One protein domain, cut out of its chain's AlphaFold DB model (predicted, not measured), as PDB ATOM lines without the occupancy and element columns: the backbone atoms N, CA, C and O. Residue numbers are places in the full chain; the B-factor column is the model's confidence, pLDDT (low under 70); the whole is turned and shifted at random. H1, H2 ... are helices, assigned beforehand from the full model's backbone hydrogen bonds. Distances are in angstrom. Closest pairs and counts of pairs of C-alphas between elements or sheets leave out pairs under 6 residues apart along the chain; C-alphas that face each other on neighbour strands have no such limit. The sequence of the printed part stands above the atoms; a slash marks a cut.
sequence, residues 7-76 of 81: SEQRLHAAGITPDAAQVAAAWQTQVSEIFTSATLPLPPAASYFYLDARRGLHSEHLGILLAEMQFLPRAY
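AT A GLANCE: This is residues 7 to 76 of the 81 residues of the protein "Phenylacetate-CoA oxygenase subunit PaaI" of Pseudomonas sp. K5002 (UniProt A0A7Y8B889). The model is an open, strung-out chain of helices with no packed core: the long helix H2 makes one side, the short H1 sits near its first residue and is turned about perpendicular to it, and a long loop, residues 38 to 60, leads away from the other end of H2 to the small helices H3 and H4. Residues 63 to 76, with most of H3 and the whole of H4, stick out as an arm far from H2. The printed part has 70 residues with four named helices, in the order H1, H2, H3, H4, and no named strand; the class is all helix. The whole is extended, with a radius of gyration of the C-alphas of 17.9 A, and the C-alphas span 49 by 38 by 23 A.

IN THESE COORDINATES: H2, the longest helix, holds residues 20 to 37 and measures 25.8 A from C-alpha 20 at (-34.292, 41.460, -4.984) to C-alpha 37 at (-17.820, 61.024, -8.466). Before it comes H1, residues 7 to 13, 9.9 A long, with C-alpha 7 at (-41.303, 35.272, 0.945). After the long loop follow H3, residues 61 to 69, 12.6 A long, and H4, residues 71 to 75, 6.1 A long, which ends with C-alpha 75 at (-50.727, 54.718, 27.066).

HOW THE PARTS SIT: H2 touches no helix. H1 is close to H2 but not clearly touching it: their closest C-alphas, those of Glu 8 and Ala 20, are 7.3 A apart. The lines of H1 and H2 stand at 81 degrees, about perpendicular, and their centres are 22.0 A apart. H2 is apart from H3 and from H4, and H1 is apart from both as well. H3 and H4 meet only through their link. In H1, H2, H3 and H4 every pair of O of residue i and N of residue i+4 is within hydrogen-bond range.

THE WHOLE: The two C-alphas farthest apart, those of Thr 39 and Tyr 76, are 51.3 A apart, and the first and last printed C-alphas, those of Ser 7 and Tyr 76, are 34.3 A apart. The link from H2 to H3, with 23 residues, is long; that from H1 to H2, with 6 residues, is short, and that from H3 to H4, with 1 residue, is tight. Residues 21 to 30 of H2, residues 44 to 49 and residues 63 to 76 stand free. The printed part has no cut. The mean pLDDT of the printed part is 92.8, and residues 48 to 50, in the long link, are under 70.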
ATOM      1  N   SER A   7     -40.107  34.500   1.295       92.31
ATOM      2  CA  SER A   7     -41.303  35.272   0.945       92.31
ATOM      3  C   SER A   7     -41.055  36.162  -0.268       92.31
ATOM      4  O   SER A   7     -41.882  36.182  -1.180       92.31
ATOM      5  N   GLU A   8     -39.911  36.845  -0.316       92.69
ATOM      6  CA  GLU A   8     -39.482  37.661  -1.457       92.69
ATOM      7  C   GLU A   8     -39.348  36.805  -2.730       92.69
ATOM      8  O   GLU A   8     -39.827  37.204  -3.793       92.69
ATOM      9  N   GLN A   9     -38.788  35.595  -2.628       93.25
ATOM     10  CA  GLN A   9     -38.663  34.666  -3.759       93.25
ATOM     11  C   GLN A   9     -40.026  34.224  -4.304       93.25
ATOM     12  O   GLN A   9     -40.243  34.246  -5.517       93.25
ATOM     13  N   ARG A  10     -40.974  33.862  -3.427       96.12
ATOM     14  CA  ARG A  10     -42.336  33.494  -3.850       96.12
ATOM     15  C   ARG A  10     -43.077  34.656  -4.502       96.12
ATOM     16  O   ARG A  10     -43.747  34.455  -5.512       96.12
ATOM     17  N   LEU A  11     -42.975  35.858  -3.936       95.88
ATOM     18  CA  LEU A  11     -43.630  37.048  -4.480       95.88
ATOM     19  C   LEU A  11     -43.042  37.452  -5.835       95.88
ATOM     20  O   LEU A  11     -43.793  37.836  -6.732       95.88
ATOM     21  N   HIS A  12     -41.729  37.294  -6.013       96.19
ATOM     22  CA  HIS A  12     -41.086  37.487  -7.306       96.19
ATOM     23  C   HIS A  12     -41.564  36.456  -8.336       96.19
ATOM     24  O   HIS A  12     -41.970  36.833  -9.434       96.19
ATOM     25  N   ALA A  13     -41.602  35.168  -7.972       96.94
ATOM     26  CA  ALA A  13     -42.101  34.105  -8.849       96.94
ATOM     27  C   ALA A  13     -43.573  34.312  -9.255       96.94
ATOM     28  O   ALA A  13     -43.973  33.941 -10.357       96.94
ATOM     29  N   ALA A  14     -44.372  34.939  -8.388       98.00
ATOM     30  CA  ALA A  14     -45.750  35.333  -8.675       98.00
ATOM     31  C   ALA A  14     -45.874  36.631  -9.505       98.00
ATOM     32  O   ALA A  14     -46.989  37.040  -9.822       98.00
ATOM     33  N   GLY A  15     -44.765  37.299  -9.841       97.44
ATOM     34  CA  GLY A  15     -44.756  38.555 -10.597       97.44
ATOM     35  C   GLY A  15     -45.242  39.778  -9.810       97.44
ATOM     36  O   GLY A  15     -45.606  40.781 -10.416       97.44
ATOM     37  N   ILE A  16     -45.274  39.702  -8.475       97.94
ATOM     38  CA  ILE A  16     -45.790  40.767  -7.598       97.94
ATOM     39  C   ILE A  16     -44.678  41.741  -7.204       97.94
ATOM     40  O   ILE A  16     -44.912  42.946  -7.111       97.94
ATOM     41  N   THR A  17     -43.464  41.233  -6.973       94.88
ATOM     42  CA  THR A  17     -42.305  42.042  -6.579       94.88
ATOM     43  C   THR A  17     -41.153  41.916  -7.577       94.88
ATOM     44  O   THR A  17     -40.999  40.875  -8.228       94.88
ATOM     45  N   PRO A  18     -40.293  42.945  -7.685       93.62
ATOM     46  CA  PRO A  18     -39.037  42.836  -8.419       93.62
ATOM     47  C   PRO A  18     -38.133  41.733  -7.857       93.62
ATOM     48  O   PRO A  18     -38.261  41.332  -6.698       93.62
ATOM     49  N   ASP A  19     -37.179  41.292  -8.670       92.88
ATOM     50  CA  ASP A  19     -36.088  40.435  -8.212       92.88
ATOM     51  C   ASP A  19     -35.175  41.228  -7.261       92.88
ATOM     52  O   ASP A  19     -34.532  42.208  -7.654       92.88
ATOM     53  N   ALA A  20     -35.105  40.801  -6.000       91.06
ATOM     54  CA  ALA A  20     -34.292  41.460  -4.984       91.06
ATOM     55  C   ALA A  20     -32.792  41.482  -5.339       91.06
ATOM     56  O   ALA A  20     -32.105  42.446  -4.997       91.06
ATOM     57  N   ALA A  21     -32.277  40.474  -6.055       90.38
ATOM     58  CA  ALA A  21     -30.879  40.444  -6.482       90.38
ATOM     59  C   ALA A  21     -30.590  41.523  -7.537       90.38
ATOM     60  O   ALA A  21     -29.562  42.200  -7.465       90.38
ATOM     61  N   GLN A  22     -31.520  41.744  -8.472       93.00
ATOM     62  CA  GLN A  22     -31.407  42.813  -9.470       93.00
ATOM     63  C   GLN A  22     -31.474  44.196  -8.823       93.00
ATOM     64  O   GLN A  22     -30.665  45.063  -9.151       93.00
ATOM     65  N   VAL A  23     -32.377  44.389  -7.856       93.19
ATOM     66  CA  VAL A  23     -32.454  45.635  -7.075       93.19
ATOM     67  C   VAL A  23     -31.135  45.894  -6.339       93.19
ATOM     68  O   VAL A  23     -30.612  47.008  -6.381       93.19
ATOM     69  N   ALA A  24     -30.558  44.868  -5.707       91.25
ATOM     70  CA  ALA A  24     -29.288  44.988  -4.999       91.25
ATOM     71  C   ALA A  24     -28.118  45.333  -5.934       91.25
ATOM     72  O   ALA A  24     -27.262  46.133  -5.556       91.25
ATOM     73  N   ALA A  25     -28.074  44.743  -7.132       92.31
ATOM     74  CA  ALA A  25     -27.046  45.023  -8.131       92.31
ATOM     75  C   ALA A  25     -27.157  46.458  -8.667       92.31
ATOM     76  O   ALA A  25     -26.166  47.187  -8.667       92.31
ATOM     77  N   ALA A  26     -28.365  46.894  -9.037       95.12
ATOM     78  CA  ALA A  26     -28.609  48.253  -9.514       95.12
ATOM     79  C   ALA A  26     -28.223  49.307  -8.461       95.12
ATOM     80  O   ALA A  26     -27.562  50.297  -8.775       95.12
ATOM     81  N   TRP A  27     -28.573  49.062  -7.195       94.44
ATOM     82  CA  TRP A  27     -28.179  49.932  -6.088       94.44
ATOM     83  C   TRP A  27     -26.655  49.980  -5.898       94.44
ATOM     84  O   TRP A  27     -26.099  51.063  -5.729       94.44
ATOM     85  N   GLN A  28     -25.959  48.838  -5.965       93.75
ATOM     86  CA  GLN A  28     -24.493  48.797  -5.851       93.75
ATOM     87  C   GLN A  28     -23.808  49.601  -6.959       93.75
ATOM     88  O   GLN A  28     -22.884  50.360  -6.667       93.75
ATOM     89  N   THR A  29     -24.278  49.480  -8.206       96.06
ATOM     90  CA  THR A  29     -23.785  50.289  -9.329       96.06
ATOM     91  C   THR A  29     -23.947  51.776  -9.034       96.06
ATOM     92  O   THR A  29     -22.964  52.513  -9.065       96.06
ATOM     93  N   GLN A  30     -25.154  52.201  -8.650       97.31
ATOM     94  CA  GLN A  30     -25.440  53.604  -8.359       97.31
ATOM     95  C   GLN A  30     -24.564  54.152  -7.222       97.31
ATOM     96  O   GLN A  30     -23.998  55.238  -7.333       97.31
ATOM     97  N   VAL A  31     -24.414  53.404  -6.127       96.00
ATOM     98  CA  VAL A  31     -23.572  53.823  -4.998       96.00
ATOM     99  C   VAL A  31     -22.101  53.896  -5.404       96.00
ATOM    100  O   VAL A  31     -21.426  54.862  -5.054       96.00
ATOM    101  N   SER A  32     -21.600  52.934  -6.181       96.56
ATOM    102  CA  SER A  32     -20.217  52.947  -6.670       96.56
ATOM    103  C   SER A  32     -19.918  54.157  -7.558       96.56
ATOM    104  O   SER A  32     -18.847  54.761  -7.443       96.56
ATOM    105  N   GLU A  33     -20.854  54.534  -8.428       98.25
ATOM    106  CA  GLU A  33     -20.746  55.731  -9.268       98.25
ATOM    107  C   GLU A  33     -20.705  57.005  -8.419       98.25
ATOM    108  O   GLU A  33     -19.837  57.856  -8.627       98.25
ATOM    109  N   ILE A  34     -21.576  57.110  -7.410       98.19
ATOM    110  CA  ILE A  34     -21.601  58.249  -6.483       98.19
ATOM    111  C   ILE A  34     -20.264  58.374  -5.744       98.19
ATOM    112  O   ILE A  34     -19.678  59.457  -5.741       98.19
ATOM    113  N   PHE A  35     -19.746  57.286  -5.170       98.31
ATOM    114  CA  PHE A  35     -18.454  57.294  -4.472       98.31
ATOM    115  C   PHE A  35     -17.310  57.723  -5.393       98.31
ATOM    116  O   PHE A  35     -16.510  58.584  -5.025       98.31
ATOM    117  N   THR A  36     -17.289  57.198  -6.620       98.31
ATOM    118  CA  THR A  36     -16.303  57.575  -7.641       98.31
ATOM    119  C   THR A  36     -16.388  59.067  -7.971       98.31
ATOM    120  O   THR A  36     -15.368  59.754  -7.969       98.31
ATOM    121  N   SER A  37     -17.599  59.597  -8.185       98.50
ATOM    122  CA  SER A  37     -17.820  61.024  -8.466       98.50
ATOM    123  C   SER A  37     -17.399  61.932  -7.306       98.50
ATOM    124  O   SER A  37     -16.910  63.038  -7.524       98.50
ATOM    125  N   ALA A  38     -17.530  61.439  -6.073       98.50
ATOM    126  CA  ALA A  38     -17.125  62.127  -4.856       98.50
ATOM    127  C   ALA A  38     -15.627  61.968  -4.547       98.50
ATOM    128  O   ALA A  38     -15.162  62.473  -3.526       98.50
ATOM    129  N   THR A  39     -14.857  61.279  -5.399       98.25
ATOM    130  CA  THR A  39     -13.437  60.947  -5.180       98.25
ATOM    131  C   THR A  39     -13.180  60.157  -3.888       98.25
ATOM    132  O   THR A  39     -12.115  60.259  -3.280       98.25
ATOM    133  N   LEU A  40     -14.157  59.350  -3.462       98.25
ATOM    134  CA  LEU A  40     -14.086  58.524  -2.259       98.25
ATOM    135  C   LEU A  40     -13.918  57.040  -2.617       98.25
ATOM    136  O   LEU A  40     -14.547  56.558  -3.562       98.25
ATOM    137  N   PRO A  41     -13.118  56.278  -1.850       97.06
ATOM    138  CA  PRO A  41     -13.041  54.837  -2.023       97.06
ATOM    139  C   PRO A  41     -14.342  54.172  -1.567       97.06
ATOM    140  O   PRO A  41     -14.902  54.526  -0.527       97.06
ATOM    141  N   LEU A  42     -14.800  53.169  -2.317       95.88
ATOM    142  CA  LEU A  42     -15.934  52.350  -1.905       95.88
ATOM    143  C   LEU A  42     -15.527  51.474  -0.700       95.88
ATOM    144  O   LEU A  42     -14.510  50.778  -0.781       95.88
ATOM    145  N   PRO A  43     -16.279  51.485   0.415       92.62
ATOM    146  CA  PRO A  43     -15.984  50.627   1.554       92.62
ATOM    147  C   PRO A  43     -16.196  49.143   1.205       92.62
ATOM    148  O   PRO A  43     -17.009  48.820   0.334       92.62
ATOM    149  N   PRO A  44     -15.502  48.217   1.894       89.50
ATOM    150  CA  PRO A  44     -15.747  46.791   1.725       89.50
ATOM    151  C   PRO A  44     -17.191  46.441   2.097       89.50
ATOM    152  O   PRO A  44     -17.805  47.088   2.950       89.50
ATOM    153  N   ALA A  45     -17.719  45.382   1.479       83.00
ATOM    154  CA  ALA A  45     -19.043  44.877   1.810       83.00
ATOM    155  C   ALA A  45     -19.131  44.573   3.312       83.00
ATOM    156  O   ALA A  45     -18.267  43.905   3.887       83.00
ATOM    157  N   ALA A  46     -20.177  45.085   3.951       76.88
ATOM    158  CA  ALA A  46     -20.358  44.904   5.376       76.88
ATOM    159  C   ALA A  46     -20.675  43.437   5.715       76.88
ATOM    160  O   ALA A  46     -21.462  42.769   5.039       76.88
ATOM    161  N   SER A  47     -20.060  42.946   6.792       73.31
ATOM    162  CA  SER A  47     -20.311  41.613   7.336       73.31
ATOM    163  C   SER A  47     -21.477  41.681   8.320       73.31
ATOM    164  O   SER A  47     -21.310  42.056   9.480       73.31
ATOM    165  N   TYR A  48     -22.677  41.349   7.848       64.62
ATOM    166  CA  TYR A  48     -23.875  41.276   8.685       64.62
ATOM    167  C   TYR A  48     -24.181  39.812   8.998       64.62
ATOM    168  O   TYR A  48     -24.887  39.151   8.245       64.62
ATOM    169  N   PHE A  49     -23.625  39.284  10.089       64.25
ATOM    170  CA  PHE A  49     -23.845  37.880  10.466       64.25
ATOM    171  C   PHE A  49     -24.898  37.685  11.568       64.25
ATOM    172  O   PHE A  49     -25.323  36.556  11.793       64.25
ATOM    173  N   TYR A  50     -25.335  38.751  12.250       68.12
ATOM    174  CA  TYR A  50     -26.230  38.646  13.414       68.12
ATOM    175  C   TYR A  50     -27.470  39.553  13.376       68.12
ATOM    176  O   TYR A  50     -28.335  39.417  14.236       68.12
ATOM    177  N   LEU A  51     -27.586  40.453  12.393       79.19
ATOM    178  CA  LEU A  51     -28.756  41.323  12.229       79.19
ATOM    179  C   LEU A  51     -29.563  40.905  11.002       79.19
ATOM    180  O   LEU A  51     -29.020  40.764   9.908       79.19
ATOM    181  N   ASP A  52     -30.869  40.763  11.194       86.44
ATOM    182  CA  ASP A  52     -31.848  40.493  10.146       86.44
ATOM    183  C   ASP A  52     -33.185  41.126  10.546       86.44
ATOM    184  O   ASP A  52     -34.019  40.530  11.236       86.44
ATOM    185  N   ALA A  53     -33.377  42.372  10.115       87.88
ATOM    186  CA  ALA A  53     -34.555  43.160  10.455       87.88
ATOM    187  C   ALA A  53     -35.867  42.497  10.004       87.88
ATOM    188  O   ALA A  53     -36.886  42.659  10.669       87.88
ATOM    189  N   ARG A  54     -35.856  41.709   8.917       87.00
ATOM    190  CA  ARG A  54     -37.057  41.002   8.435       87.00
ATOM    191  C   ARG A  54     -37.463  39.850   9.353       87.00
ATOM    192  O   ARG A  54     -38.626  39.467   9.373       87.00
ATOM    193  N   ARG A  55     -36.527  39.335  10.154       88.62
ATOM    194  CA  ARG A  55     -36.768  38.312  11.183       88.62
ATOM    195  C   ARG A  55     -36.934  38.896  12.588       88.62
ATOM    196  O   ARG A  55     -36.940  38.141  13.556       88.62
ATOM    197  N   GLY A  56     -37.043  40.220  12.714       91.62
ATOM    198  CA  GLY A  56     -37.137  40.904  14.006       91.62
ATOM    199  C   GLY A  56     -35.807  41.012  14.765       91.62
ATOM    200  O   GLY A  56     -35.807  41.356  15.945       91.62
ATOM    201  N   LEU A  57     -34.671  40.726  14.121       91.81
ATOM    202  CA  LEU A  57     -33.337  40.820  14.720       91.81
ATOM    203  C   LEU A  57     -32.740  42.205  14.444       91.81
ATOM    204  O   LEU A  57     -32.015  42.408  13.467       91.81
ATOM    205  N   HIS A  58     -33.092  43.168  15.292       91.94
ATOM    206  CA  HIS A  58     -32.656  44.564  15.193       91.94
ATOM    207  C   HIS A  58     -31.481  44.868  16.134       91.94
ATOM    208  O   HIS A  58     -31.206  44.110  17.062       91.94
ATOM    209  N   SER A  59     -30.793  45.992  15.910       92.19
ATOM    210  CA  SER A  59     -29.822  46.520  16.880       92.19
ATOM    211  C   SER A  59     -30.520  47.013  18.154       92.19
ATOM    212  O   SER A  59     -31.744  47.184  18.169       92.19
ATOM    213  N   GLU A  60     -29.755  47.348  19.202       94.62
ATOM    214  CA  GLU A  60     -30.334  47.896  20.439       94.62
ATOM    215  C   GLU A  60     -31.077  49.230  20.244       94.62
ATOM    216  O   GLU A  60     -31.836  49.661  21.111       94.62
ATOM    217  N   HIS A  61     -30.901  49.878  19.090       95.25
ATOM    218  CA  HIS A  61     -31.433  51.209  18.823       95.25
ATOM    219  C   HIS A  61     -32.946  51.185  18.578       95.25
ATOM    220  O   HIS A  61     -33.649  52.112  18.982       95.25
ATOM    221  N   LEU A  62     -33.476  50.129  17.942       97.12
ATOM    222  CA  LEU A  62     -34.890  50.111  17.554       97.12
ATOM    223  C   LEU A  62     -35.824  50.130  18.771       97.12
ATOM    224  O   LEU A  62     -36.879  50.757  18.718       97.12
ATOM    225  N   GLY A  63     -35.439  49.485  19.874       96.88
ATOM    226  CA  GLY A  63     -36.263  49.442  21.083       96.88
ATOM    227  C   GLY A  63     -36.569  50.834  21.642       96.88
ATOM    228  O   GLY A  63     -37.718  51.118  21.979       96.88
ATOM    229  N   ILE A  64     -35.564  51.715  21.675       97.94
ATOM    230  CA  ILE A  64     -35.704  53.093  22.169       97.94
ATOM    231  C   ILE A  64     -36.585  53.911  21.219       97.94
ATOM    232  O   ILE A  64     -37.522  54.567  21.669       97.94
ATOM    233  N   LEU A  65     -36.346  53.802  19.906       98.19
ATOM    234  CA  LEU A  65     -37.145  54.496  18.891       98.19
ATOM    235  C   LEU A  65     -38.633  54.133  18.988       98.19
ATOM    236  O   LEU A  65     -39.495  55.008  18.948       98.19
ATOM    237  N   LEU A  66     -38.949  52.844  19.149       98.25
ATOM    238  CA  LEU A  66     -40.335  52.397  19.282       98.25
ATOM    239  C   LEU A  66     -40.955  52.804  20.620       98.25
ATOM    240  O   LEU A  66     -42.150  53.084  20.654       98.25
ATOM    241  N   ALA A  67     -40.181  52.839  21.708       98.19
ATOM    242  CA  ALA A  67     -40.680  53.289  23.006       98.19
ATOM    243  C   ALA A  67     -41.154  54.749  22.953       98.19
ATOM    244  O   ALA A  67     -42.230  55.051  23.464       98.19
ATOM    245  N   GLU A  68     -40.395  55.622  22.288       98.19
ATOM    246  CA  GLU A  68     -40.774  57.021  22.083       98.19
ATOM    247  C   GLU A  68     -41.950  57.148  21.107       98.19
ATOM    248  O   GLU A  68     -42.993  57.700  21.459       98.19
ATOM    249  N   MET A  69     -41.830  56.562  19.910       98.12
ATOM    250  CA  MET A  69     -42.847  56.662  18.855       98.12
ATOM    251  C   MET A  69     -44.213  56.127  19.301       98.12
ATOM    252  O   MET A  69     -45.253  56.646  18.904       98.12
ATOM    253  N   GLN A  70     -44.221  55.066  20.107       97.75
ATOM    254  CA  GLN A  70     -45.440  54.358  20.482       97.75
ATOM    255  C   GLN A  70     -45.917  54.703  21.894       97.75
ATOM    256  O   GLN A  70     -46.868  54.079  22.357       97.75
ATOM    257  N   PHE A  71     -45.305  55.678  22.579       97.44
ATOM    258  CA  PHE A  71     -45.692  56.030  23.947       97.44
ATOM    259  C   PHE A  71     -47.188  56.360  24.048       97.44
ATOM    260  O   PHE A  71     -47.918  55.696  24.781       97.44
ATOM    261  N   LEU A  72     -47.651  57.345  23.275       96.75
ATOM    262  CA  LEU A  72     -49.031  57.826  23.333       96.75
ATOM    263  C   LEU A  72     -50.066  56.736  22.981       96.75
ATOM    264  O   LEU A  72     -50.955  56.507  23.802       96.75
ATOM    265  N   PRO A  73     -49.957  56.009  21.846       95.88
ATOM    266  CA  PRO A  73     -50.916  54.950  21.524       95.88
ATOM    267  C   PRO A  73     -50.843  53.745  22.474       95.88
ATOM    268  O   PRO A  73     -51.835  53.045  22.632       95.88
ATOM    269  N   ARG A  74     -49.707  53.484  23.142       97.12
ATOM    270  CA  ARG A  74     -49.629  52.435  24.176       97.12
ATOM    271  C   ARG A  74     -50.231  52.875  25.511       97.12
ATOM    272  O   ARG A  74     -50.763  52.034  26.227       97.12
ATOM    273  N   ALA A  75     -50.137  54.160  25.852       97.50
ATOM    274  CA  ALA A  75     -50.727  54.718  27.066       97.50
ATOM    275  C   ALA A  75     -52.253  54.891  26.951       97.50
ATOM    276  O   ALA A  75     -52.959  54.716  27.940       97.50
ATOM    277  N   TYR A  76     -52.753  55.202  25.749       97.12
ATOM    278  CA  TYR A  76     -54.172  55.457  25.476       97.12
ATOM    279  C   TYR A  76     -54.640  54.715  24.209       97.12
ATOM    280  O   TYR A  76     -54.835  55.344  23.166       97.12
TER     281      TYR A  76